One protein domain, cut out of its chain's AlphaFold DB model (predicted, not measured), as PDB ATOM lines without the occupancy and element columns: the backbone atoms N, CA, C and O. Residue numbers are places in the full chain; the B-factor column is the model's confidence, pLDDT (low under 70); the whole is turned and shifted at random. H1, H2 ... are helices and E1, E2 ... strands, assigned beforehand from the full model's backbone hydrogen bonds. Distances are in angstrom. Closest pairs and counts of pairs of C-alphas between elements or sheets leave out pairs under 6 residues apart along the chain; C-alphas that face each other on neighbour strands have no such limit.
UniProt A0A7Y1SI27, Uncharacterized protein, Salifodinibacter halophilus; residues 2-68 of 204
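AT A GLANCE: This is residues 2 to 68 of the 204 residues of an uncharacterized protein of Salifodinibacter halophilus (UniProt A0A7Y1SI27). The model is a loose, elongated chain with a small head of two crossed helices, H2 and H3, at one end and a two-stranded hairpin, E1 and E2, at the other, with the long helix H1 in the middle between them. H1 begins near the hairpin and runs toward the head, residues 40 to 47 lead back from the head to the hairpin, and the turn of the hairpin, residues 54 to 59, sticks out free. The printed part has 67 residues, with three named helices and then two named strands in the order H1, H2, H3, E1, E2. The strands make one antiparallel sheet of order E1 - E2, and the class is mixed, helices and strands. The whole is loose, with a radius of gyration of the C-alphas of 13.8 A, and its spans are 43 by 23 by 18 A.

HOW THE PARTS SIT: H1, residues 2 to 15, has the centre nearest to the mean of the C-alphas, at 5.7 A. It touches no helix. H1 and H2, residues 20 to 27, are near each other, with 5 pairs of C-alphas within 10 A. H1 and H3, residues 31 to 39, are close but not clearly touching, and their closest C-alphas, those of Arg 13 and Phe 38, are 7.4 A apart. H1 and H3 stand at a steep tilt of 52 degrees and run opposite ways. H2 and H3 touch, with 11 pairs of C-alphas within 8 A, the closest being those of Pro 20 and Cys 34 at 4.8 A. Their lines stand at a steep tilt of 62 degrees and they run opposite ways. In H1, H2 and H3 every O i to N i+4 pair is within hydrogen-bond range. E1, residues 48 to 55, and E2, residues 58 to 66, are a hairpin of antiparallel strands at 162 degrees. Across it N 49 and O 65 are 2.8 A apart and N 55 and O 58 are 2.9 A apart, both within hydrogen-bond range. C-alphas 48 and 66 face each other at 4.5 A, and C-alphas 54 and 59 at 4.3 A. E2 bends by 52 degrees at residue 62. Residues 2 to 8 of H1 come within 10 A of both strands. The closest C-alphas of H1 and E1 are those of Leu 5 and Phe 48, 7.6 A apart, and those of H1 and E2 are Leu 5 and Val 64, 7.8 A apart. H2 is apart from E1 and from E2, and H3 is apart from E2.

IN THESE COORDINATES: H1 begins at C-alpha 2, at (2.240, -31.491, -122.767), and is 20.1 A long from first to last C-alpha. H2, from Pro 20 to Met 27, measures 10.4 A, and H3, from Pro 31 to Asn 39, measures 12.1 A. E1 begins at C-alpha 48, at (1.788, -33.540, -113.012), and is 22.3 A long. E2 is 23.3 A long and ends at C-alpha 66, at (5.174, -32.718, -110.188).

THE WHOLE: The two C-alphas farthest apart, those of Val 32 and Asp 56, are 44.3 A from each other. The first and last printed C-alphas, those of Ala 2 and Thr 68, are 17.1 A apart. The printed part has no cut. The links from H1 to H2, H2 to H3 and E1 to E2 are tight, the link of 8 residues from H3 to E1 is short, and no link is long. The mean pLDDT of the printed part is 87.9, and residues 2 and 68 are under 70.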
ATOM      1  N   ALA A   2       0.859 -31.008-122.951       61.59
ATOM      2  CA  ALA A   2       2.240 -31.491-122.767       61.59
ATOM      3  C   ALA A   2       3.322 -30.394-122.875       61.59
ATOM      4  O   ALA A   2       4.450 -30.591-122.434       61.59
ATOM      5  N   ASN A   3       2.983 -29.228-123.438       82.19
ATOM      6  CA  ASN A   3       3.924 -28.129-123.635       82.19
ATOM      7  C   ASN A   3       4.405 -27.511-122.316       82.19
ATOM      8  O   ASN A   3       5.586 -27.202-122.221       82.19
ATOM      9  N   ILE A   4       3.542 -27.395-121.298       85.81
ATOM     10  CA  ILE A   4       3.913 -26.809-119.997       85.81
ATOM     11  C   ILE A   4       4.962 -27.682-119.316       85.81
ATOM     12  O   ILE A   4       6.065 -27.218-119.049       85.81
ATOM     13  N   LEU A   5       4.659 -28.970-119.124       85.69
ATOM     14  CA  LEU A   5       5.602 -29.906-118.516       85.69
ATOM     15  C   LEU A   5       6.910 -29.982-119.315       85.69
ATOM     16  O   LEU A   5       7.987 -29.972-118.728       85.69
ATOM     17  N   ARG A   6       6.833 -29.995-120.653       88.94
ATOM     18  CA  ARG A   6       8.022 -29.976-121.518       88.94
ATOM     19  C   ARG A   6       8.863 -28.716-121.311       88.94
ATOM     20  O   ARG A   6      10.088 -28.809-121.299       88.94
ATOM     21  N   MET A   7       8.234 -27.550-121.169       89.56
ATOM     22  CA  MET A   7       8.929 -26.291-120.888       89.56
ATOM     23  C   MET A   7       9.563 -26.305-119.499       89.56
ATOM     24  O   MET A   7      10.746 -25.994-119.395       89.56
ATOM     25  N   THR A   8       8.835 -26.731-118.463       88.88
ATOM     26  CA  THR A   8       9.370 -26.872-117.099       88.88
ATOM     27  C   THR A   8      10.558 -27.833-117.071       88.88
ATOM     28  O   THR A   8      11.612 -27.488-116.544       88.88
ATOM     29  N   TYR A   9      10.438 -28.999-117.712       89.44
ATOM     30  CA  TYR A   9      11.515 -29.985-117.820       89.44
ATOM     31  C   TYR A   9      12.761 -29.396-118.500       89.44
ATOM     32  O   TYR A   9      13.866 -29.489-117.966       89.44
ATOM     33  N   LYS A  10      12.587 -28.709-119.638       91.12
ATOM     34  CA  LYS A  10      13.685 -28.014-120.332       91.12
ATOM     35  C   LYS A  10      14.304 -26.896-119.492       91.12
ATOM     36  O   LYS A  10      15.520 -26.736-119.517       91.12
ATOM     37  N   ALA A  11      13.494 -26.138-118.756       92.19
ATOM     38  CA  ALA A  11      13.972 -25.059-117.901       92.19
ATOM     39  C   ALA A  11      14.861 -25.597-116.771       92.19
ATOM     40  O   ALA A  11      15.953 -25.074-116.573       92.19
ATOM     41  N   VAL A  12      14.451 -26.678-116.096       91.81
ATOM     42  CA  VAL A  12      15.269 -27.327-115.053       91.81
ATOM     43  C   VAL A  12      16.613 -27.785-115.626       91.81
ATOM     44  O   VAL A  12      17.658 -27.474-115.053       91.81
ATOM     45  N   ARG A  13      16.607 -28.453-116.790       92.31
ATOM     46  CA  ARG A  13      17.843 -28.869-117.481       92.31
ATOM     47  C   ARG A  13      18.754 -27.689-117.812       92.31
ATOM     48  O   ARG A  13      19.949 -27.764-117.547       92.31
ATOM     49  N   ALA A  14      18.196 -26.586-118.310       94.75
ATOM     50  CA  ALA A  14      18.962 -25.386-118.637       94.75
ATOM     51  C   ALA A  14      19.555 -24.693-117.395       94.75
ATOM     52  O   ALA A  14      20.741 -24.366-117.387       94.75
ATOM     53  N   VAL A  15      18.765 -24.508-116.330       96.25
ATOM     54  CA  VAL A  15      19.197 -23.850-115.077       96.25
ATOM     55  C   VAL A  15      20.376 -24.587-114.446       96.25
ATOM     56  O   VAL A  15      21.372 -23.972-114.046       96.25
ATOM     57  N   PHE A  16      20.293 -25.914-114.395       96.44
ATOM     58  CA  PHE A  16      21.340 -26.742-113.807       96.44
ATOM     59  C   PHE A  16      22.393 -27.199-114.814       96.44
ATOM     60  O   PHE A  16      23.320 -27.890-114.418       96.44
ATOM     61  N   SER A  17      22.305 -26.779-116.080       95.44
ATOM     62  CA  SER A  17      23.269 -27.141-117.131       95.44
ATOM     63  C   SER A  17      23.472 -28.658-117.252       95.44
ATOM     64  O   SER A  17      24.572 -29.116-117.530       95.44
ATOM     65  N   GLU A  18      22.404 -29.418-116.993       93.38
ATOM     66  CA  GLU A  18      22.409 -30.886-116.923       93.38
ATOM     67  C   GLU A  18      23.439 -31.484-115.945       93.38
ATOM     68  O   GLU A  18      23.839 -32.635-116.092       93.38
ATOM     69  N   ASP A  19      23.848 -30.723-114.925       95.56
ATOM     70  CA  ASP A  19      24.803 -31.142-113.901       95.56
ATOM     71  C   ASP A  19      24.067 -31.640-112.633       95.56
ATOM     72  O   ASP A  19      23.470 -30.835-111.895       95.56
ATOM     73  N   PRO A  20      24.112 -32.958-112.330       94.88
ATOM     74  CA  PRO A  20      23.510 -33.523-111.126       94.88
ATOM     75  C   PRO A  20      24.058 -32.930-109.828       94.88
ATOM     76  O   PRO A  20      23.299 -32.767-108.873       94.88
ATOM     77  N   MET A  21      25.350 -32.594-109.779       97.06
ATOM     78  CA  MET A  21      25.997 -32.043-108.587       97.06
ATOM     79  C   MET A  21      25.535 -30.611-108.332       97.06
ATOM     80  O   MET A  21      25.245 -30.248-107.190       97.06
ATOM     81  N   LYS A  22      25.392 -29.814-109.395       97.00
ATOM     82  CA  LYS A  22      24.857 -28.447-109.306       97.00
ATOM     83  C   LYS A  22      23.418 -28.443-108.792       97.00
ATOM     84  O   LYS A  22      23.082 -27.646-107.916       97.00
ATOM     85  N   MET A  23      22.575 -29.345-109.301       96.19
ATOM     86  CA  MET A  23      21.197 -29.500-108.821       96.19
ATOM     87  C   MET A  23      21.157 -29.978-107.363       96.19
ATOM     88  O   MET A  23      20.419 -29.410-106.560       96.19
ATOM     89  N   ALA A  24      21.970 -30.976-107.012       95.62
ATOM     90  CA  ALA A  24      22.059 -31.515-105.657       95.62
ATOM     91  C   ALA A  24      22.428 -30.439-104.629       95.62
ATOM     92  O   ALA A  24      21.756 -30.311-103.605       95.62
ATOM     93  N   ALA A  25      23.440 -29.620-104.936       96.25
ATOM     94  CA  ALA A  25      23.874 -28.525-104.076       96.25
ATOM     95  C   ALA A  25      22.794 -27.443-103.913       96.25
ATOM     96  O   ALA A  25      22.541 -26.991-102.799       96.25
ATOM     97  N   ALA A  26      22.130 -27.045-105.004       96.00
ATOM     98  CA  ALA A  26      21.113 -25.992-104.972       96.00
ATOM     99  C   ALA A  26      19.812 -26.420-104.272       96.00
ATOM    100  O   ALA A  26      19.156 -25.600-103.634       96.00
ATOM    101  N   MET A  27      19.431 -27.693-104.407       91.62
ATOM    102  CA  MET A  27      18.150 -28.223-103.922       91.62
ATOM    103  C   MET A  27      18.283 -29.004-102.607       91.62
ATOM    104  O   MET A  27      17.282 -29.513-102.105       91.62
ATOM    105  N   ASN A  28      19.500 -29.119-102.060       92.62
ATOM    106  CA  ASN A  28      19.821 -29.957-100.902       92.62
ATOM    107  C   ASN A  28      19.337 -31.413-101.088       92.62
ATOM    108  O   ASN A  28      18.590 -31.961-100.273       92.62
ATOM    109  N   MET A  29      19.718 -32.016-102.218       88.94
ATOM    110  CA  MET A  29      19.301 -33.358-102.638       88.94
ATOM    111  C   MET A  29      20.492 -34.305-102.810       88.94
ATOM    112  O   MET A  29      21.621 -33.878-103.018       88.94
ATOM    113  N   ASP A  30      20.221 -35.609-102.772       88.12
ATOM    114  CA  ASP A  30      21.207 -36.640-103.099       88.12
ATOM    115  C   ASP A  30      21.591 -36.574-104.600       88.12
ATOM    116  O   ASP A  30      20.692 -36.650-105.451       88.12
ATOM    117  N   PRO A  31      22.889 -36.479-104.957       90.44
ATOM    118  CA  PRO A  31      23.342 -36.427-106.349       90.44
ATOM    119  C   PRO A  31      22.908 -37.609-107.218       90.44
ATOM    120  O   PRO A  31      22.691 -37.435-108.418       90.44
ATOM    121  N   VAL A  32      22.733 -38.800-106.639       88.62
ATOM    122  CA  VAL A  32      22.235 -39.987-107.348       88.62
ATOM    123  C   VAL A  32      20.794 -39.763-107.804       88.62
ATOM    124  O   VAL A  32      20.429 -40.126-108.918       88.62
ATOM    125  N   ARG A  33      19.958 -39.108-106.992       85.88
ATOM    126  CA  ARG A  33      18.582 -38.766-107.399       85.88
ATOM    127  C   ARG A  33      18.573 -37.730-108.519       85.88
ATOM    128  O   ARG A  33      17.779 -37.842-109.451       85.88
ATOM    129  N   CYS A  34      19.467 -36.747-108.449       90.75
ATOM    130  CA  CYS A  34      19.627 -35.756-109.511       90.75
ATOM    131  C   CYS A  34      20.145 -36.392-110.812       90.75
ATOM    132  O   CYS A  34      19.697 -36.013-111.893       90.75
ATOM    133  N   SER A  35      21.024 -37.398-110.737       90.06
ATOM    134  CA  SER A  35      21.518 -38.091-111.932       90.06
ATOM    135  C   SER A  35      20.419 -38.912-112.608       90.06
ATOM    136  O   SER A  35      20.319 -38.890-113.835       90.06
ATOM    137  N   PHE A  36      19.530 -39.545-111.833       86.56
ATOM    138  CA  PHE A  36      18.338 -40.196-112.378       86.56
ATOM    139  C   PHE A  36      17.412 -39.214-113.092       86.56
ATOM    140  O   PHE A  36      16.917 -39.534-114.167       86.56
ATOM    141  N   PHE A  37      17.207 -38.006-112.557       87.56
ATOM    142  CA  PHE A  37      16.392 -37.000-113.239       87.56
ATOM    143  C   PHE A  37      16.939 -36.652-114.635       87.56
ATOM    144  O   PHE A  37      16.170 -36.582-115.595       87.56
ATOM    145  N   PHE A  38      18.256 -36.460-114.769       89.38
ATOM    146  CA  PHE A  38      18.858 -36.079-116.051       89.38
ATOM    147  C   PHE A  38      19.012 -37.237-117.041       89.38
ATOM    148  O   PHE A  38      18.941 -36.989-118.247       89.38
ATOM    149  N   ASN A  39      19.186 -38.470-116.557       85.50
ATOM    150  CA  ASN A  39      19.572 -39.611-117.397       85.50
ATOM    151  C   ASN A  39      18.531 -40.736-117.485       85.50
ATOM    152  O   ASN A  39      18.635 -41.574-118.373       85.50
ATOM    153  N   GLY A  40      17.567 -40.797-116.566       75.75
ATOM    154  CA  GLY A  40      16.650 -41.935-116.426       75.75
ATOM    155  C   GLY A  40      15.165 -41.576-116.421       75.75
ATOM    156  O   GLY A  40      14.334 -42.478-116.382       75.75
ATOM    157  N   VAL A  41      14.806 -40.288-116.449       77.38
ATOM    158  CA  VAL A  41      13.403 -39.854-116.425       77.38
ATOM    159  C   VAL A  41      12.975 -39.306-117.782       77.38
ATOM    160  O   VAL A  41      13.385 -38.218-118.195       77.38
ATOM    161  N   GLU A  42      12.052 -40.026-118.415       79.69
ATOM    162  CA  GLU A  42      11.299 -39.552-119.571       79.69
ATOM    163  C   GLU A  42      10.164 -38.627-119.124       79.69
ATOM    164  O   GLU A  42       9.291 -39.007-118.339       79.69
ATOM    165  N   PHE A  43      10.132 -37.399-119.651       80.44
ATOM    166  CA  PHE A  43       9.129 -36.411-119.233       80.44
ATOM    167  C   PHE A  43       7.693 -36.881-119.511       80.44
ATOM    168  O   PHE A  43       6.764 -36.465-118.824       80.44
ATOM    169  N   THR A  44       7.492 -37.753-120.505       81.12
ATOM    170  CA  THR A  44       6.172 -38.302-120.837       81.12
ATOM    171  C   THR A  44       5.633 -39.258-119.785       81.12
ATOM    172  O   THR A  44       4.438 -39.532-119.797       81.12
ATOM    173  N   ASP A  45       6.482 -39.763-118.893       79.44
ATOM    174  CA  ASP A  45       6.078 -40.686-117.836       79.44
ATOM    175  C   ASP A  45       5.896 -39.975-116.483       79.44
ATOM    176  O   ASP A  45       5.492 -40.600-115.500       79.44
ATOM    177  N   ILE A  46       6.098 -38.655-116.435       79.19
ATOM    178  CA  ILE A  46       5.912 -37.834-115.238       79.19
ATOM    179  C   ILE A  46       4.431 -37.471-115.048       79.19
ATOM    180  O   ILE A  46       3.808 -36.832-115.897       79.19
ATOM    181  N   CYS A  47       3.887 -37.799-113.874       79.44
ATOM    182  CA  CYS A  47       2.604 -37.269-113.418       79.44
ATOM    183  C   CYS A  47       2.759 -35.802-112.987       79.44
ATOM    184  O   CYS A  47       3.692 -35.459-112.253       79.44
ATOM    185  N   PHE A  48       1.826 -34.946-113.410       82.12
ATOM    186  CA  PHE A  48       1.788 -33.540-113.012       82.12
ATOM    187  C   PHE A  48       0.350 -33.012-112.887       82.12
ATOM    188  O   PHE A  48      -0.558 -33.484-113.574       82.12
ATOM    189  N   ARG A  49       0.157 -32.005-112.029       84.19
ATOM    190  CA  ARG A  49      -1.044 -31.164-111.948       84.19
ATOM    191  C   ARG A  49      -0.618 -29.722-112.139       84.19
ATOM    192  O   ARG A  49       0.396 -29.289-111.601       84.19
ATOM    193  N   THR A  50      -1.392 -28.982-112.914       87.00
ATOM    194  CA  THR A  50      -1.161 -27.559-113.120       87.00
ATOM    195  C   THR A  50      -2.291 -26.785-112.479       87.00
ATOM    196  O   THR A  50      -3.453 -27.016-112.813       87.00
ATOM    197  N   ASP A  51      -1.927 -25.852-111.612       88.19
ATOM    198  CA  ASP A  51      -2.860 -24.919-111.005       88.19
ATOM    199  C   ASP A  51      -2.793 -23.636-111.839       88.19
ATOM    200  O   ASP A  51      -1.725 -23.043-112.022       88.19
ATOM    201  N   ALA A  52      -3.919 -23.264-112.440       89.94
ATOM    202  CA  ALA A  52      -3.993 -22.185-113.415       89.94
ATOM    203  C   ALA A  52      -5.260 -21.353-113.226       89.94
ATOM    204  O   ALA A  52      -6.288 -21.860-112.776       89.94
ATOM    205  N   ILE A  53      -5.179 -20.081-113.605       90.81
ATOM    206  CA  ILE A  53      -6.271 -19.113-113.527       90.81
ATOM    207  C   ILE A  53      -6.447 -18.496-114.912       90.81
ATOM    208  O   ILE A  53      -5.487 -17.999-115.501       90.81
ATOM    209  N   LEU A  54      -7.670 -18.530-115.437       88.56
ATOM    210  CA  LEU A  54      -8.034 -17.811-116.653       88.56
ATOM    211  C   LEU A  54      -8.593 -16.438-116.262       88.56
ATOM    212  O   LEU A  54      -9.562 -16.362-115.515       88.56
ATOM    213  N   THR A  55      -7.959 -15.377-116.753       89.38
ATOM    214  CA  THR A  55      -8.378 -13.976-116.579       89.38
ATOM    215  C   THR A  55      -8.652 -13.335-117.938       89.38
ATOM    216  O   THR A  55      -8.316 -13.931-118.963       89.38
ATOM    217  N   ASP A  56      -9.178 -12.110-117.956       92.94
ATOM    218  CA  ASP A  56      -9.368 -11.336-119.194       92.94
ATOM    219  C   ASP A  56      -8.041 -11.089-119.942       92.94
ATOM    220  O   ASP A  56      -8.014 -11.065-121.171       92.94
ATOM    221  N   ASP A  57      -6.915 -11.028-119.218       93.50
ATOM    222  CA  ASP A  57      -5.561 -10.922-119.790       93.50
ATOM    223  C   ASP A  57      -5.001 -12.266-120.302       93.50
ATOM    224  O   ASP A  57      -3.855 -12.346-120.752       93.50
ATOM    225  N   GLY A  58      -5.768 -13.353-120.181       93.62
ATOM    226  CA  GLY A  58      -5.381 -14.702-120.587       93.62
ATOM    227  C   GLY A  58      -5.137 -15.681-119.433       93.62
ATOM    228  O   GLY A  58      -5.469 -15.434-118.269       93.62
ATOM    229  N   LEU A  59      -4.586 -16.848-119.786       91.38
ATOM    230  CA  LEU A  59      -4.329 -17.969-118.879       91.38
ATOM    231  C   LEU A  59      -2.989 -17.792-118.151       91.38
ATOM    232  O   LEU A  59      -1.931 -17.799-118.781       91.38
ATOM    233  N   LYS A  60      -3.028 -17.705-116.821       91.50
ATOM    234  CA  LYS A  60      -1.853 -17.609-115.947       91.50
ATOM    235  C   LYS A  60      -1.648 -18.930-115.210       91.50
ATOM    236  O   LYS A  60      -2.578 -19.465-114.610       91.50
ATOM    237  N   LEU A  61      -0.429 -19.462-115.259       90.00
ATOM    238  CA  LEU A  61      -0.040 -20.657-114.509       90.00
ATOM    239  C   LEU A  61       0.508 -20.225-113.150       90.00
ATOM    240  O   LEU A  61       1.416 -19.398-113.101       90.00
ATOM    241  N   VAL A  62      -0.044 -20.772-112.071       89.62
ATOM    242  CA  VAL A  62       0.373 -20.462-110.697       89.62
ATOM    243  C   VAL A  62       1.418 -21.468-110.235       89.62
ATOM    244  O   VAL A  62       2.478 -21.084-109.749       89.62
ATOM    245  N   GLU A  63       1.141 -22.758-110.428       87.19
ATOM    246  CA  GLU A  63       2.013 -23.835-109.969       87.19
ATOM    247  C   GLU A  63       1.953 -25.044-110.909       87.19
ATOM    248  O   GLU A  63       0.909 -25.374-111.479       87.19
ATOM    249  N   VAL A  64       3.088 -25.733-111.055       87.12
ATOM    250  CA  VAL A  64       3.159 -27.067-111.659       87.12
ATOM    251  C   VAL A  64       3.609 -28.043-110.578       87.12
ATOM    252  O   VAL A  64       4.789 -28.133-110.250       87.12
ATOM    253  N   ASN A  65       2.649 -28.784-110.037       84.25
ATOM    254  CA  ASN A  65       2.876 -29.844-109.070       84.25
ATOM    255  C   ASN A  65       3.342 -31.099-109.808       84.25
ATOM    256  O   ASN A  65       2.600 -31.643-110.625       84.25
ATOM    257  N   VAL A  66       4.558 -31.560-109.528       80.19
ATOM    258  CA  VAL A  66       5.174 -32.718-110.188       80.19
ATOM    259  C   VAL A  66       5.427 -33.827-109.173       80.19
ATOM    260  O   VAL A  66       5.902 -33.568-108.070       80.19
ATOM    261  N   GLY A  67       5.147 -35.072-109.558       72.19
ATOM    262  CA  GLY A  67       5.424 -36.253-108.743       72.19
ATOM    263  C   GLY A  67       4.233 -37.198-108.648       72.19
ATOM    264  O   GLY A  67       3.245 -37.076-109.358       72.19
ATOM    265  N   THR A  68       4.329 -38.187-107.772       61.25
ATOM    266  CA  THR A  68       3.277 -39.202-107.576       61.25
ATOM    267  C   THR A  68       2.299 -38.834-106.463       61.25
ATOM    268  O   THR A  68       1.158 -39.274-106.474       61.25
TER     269      THR A  68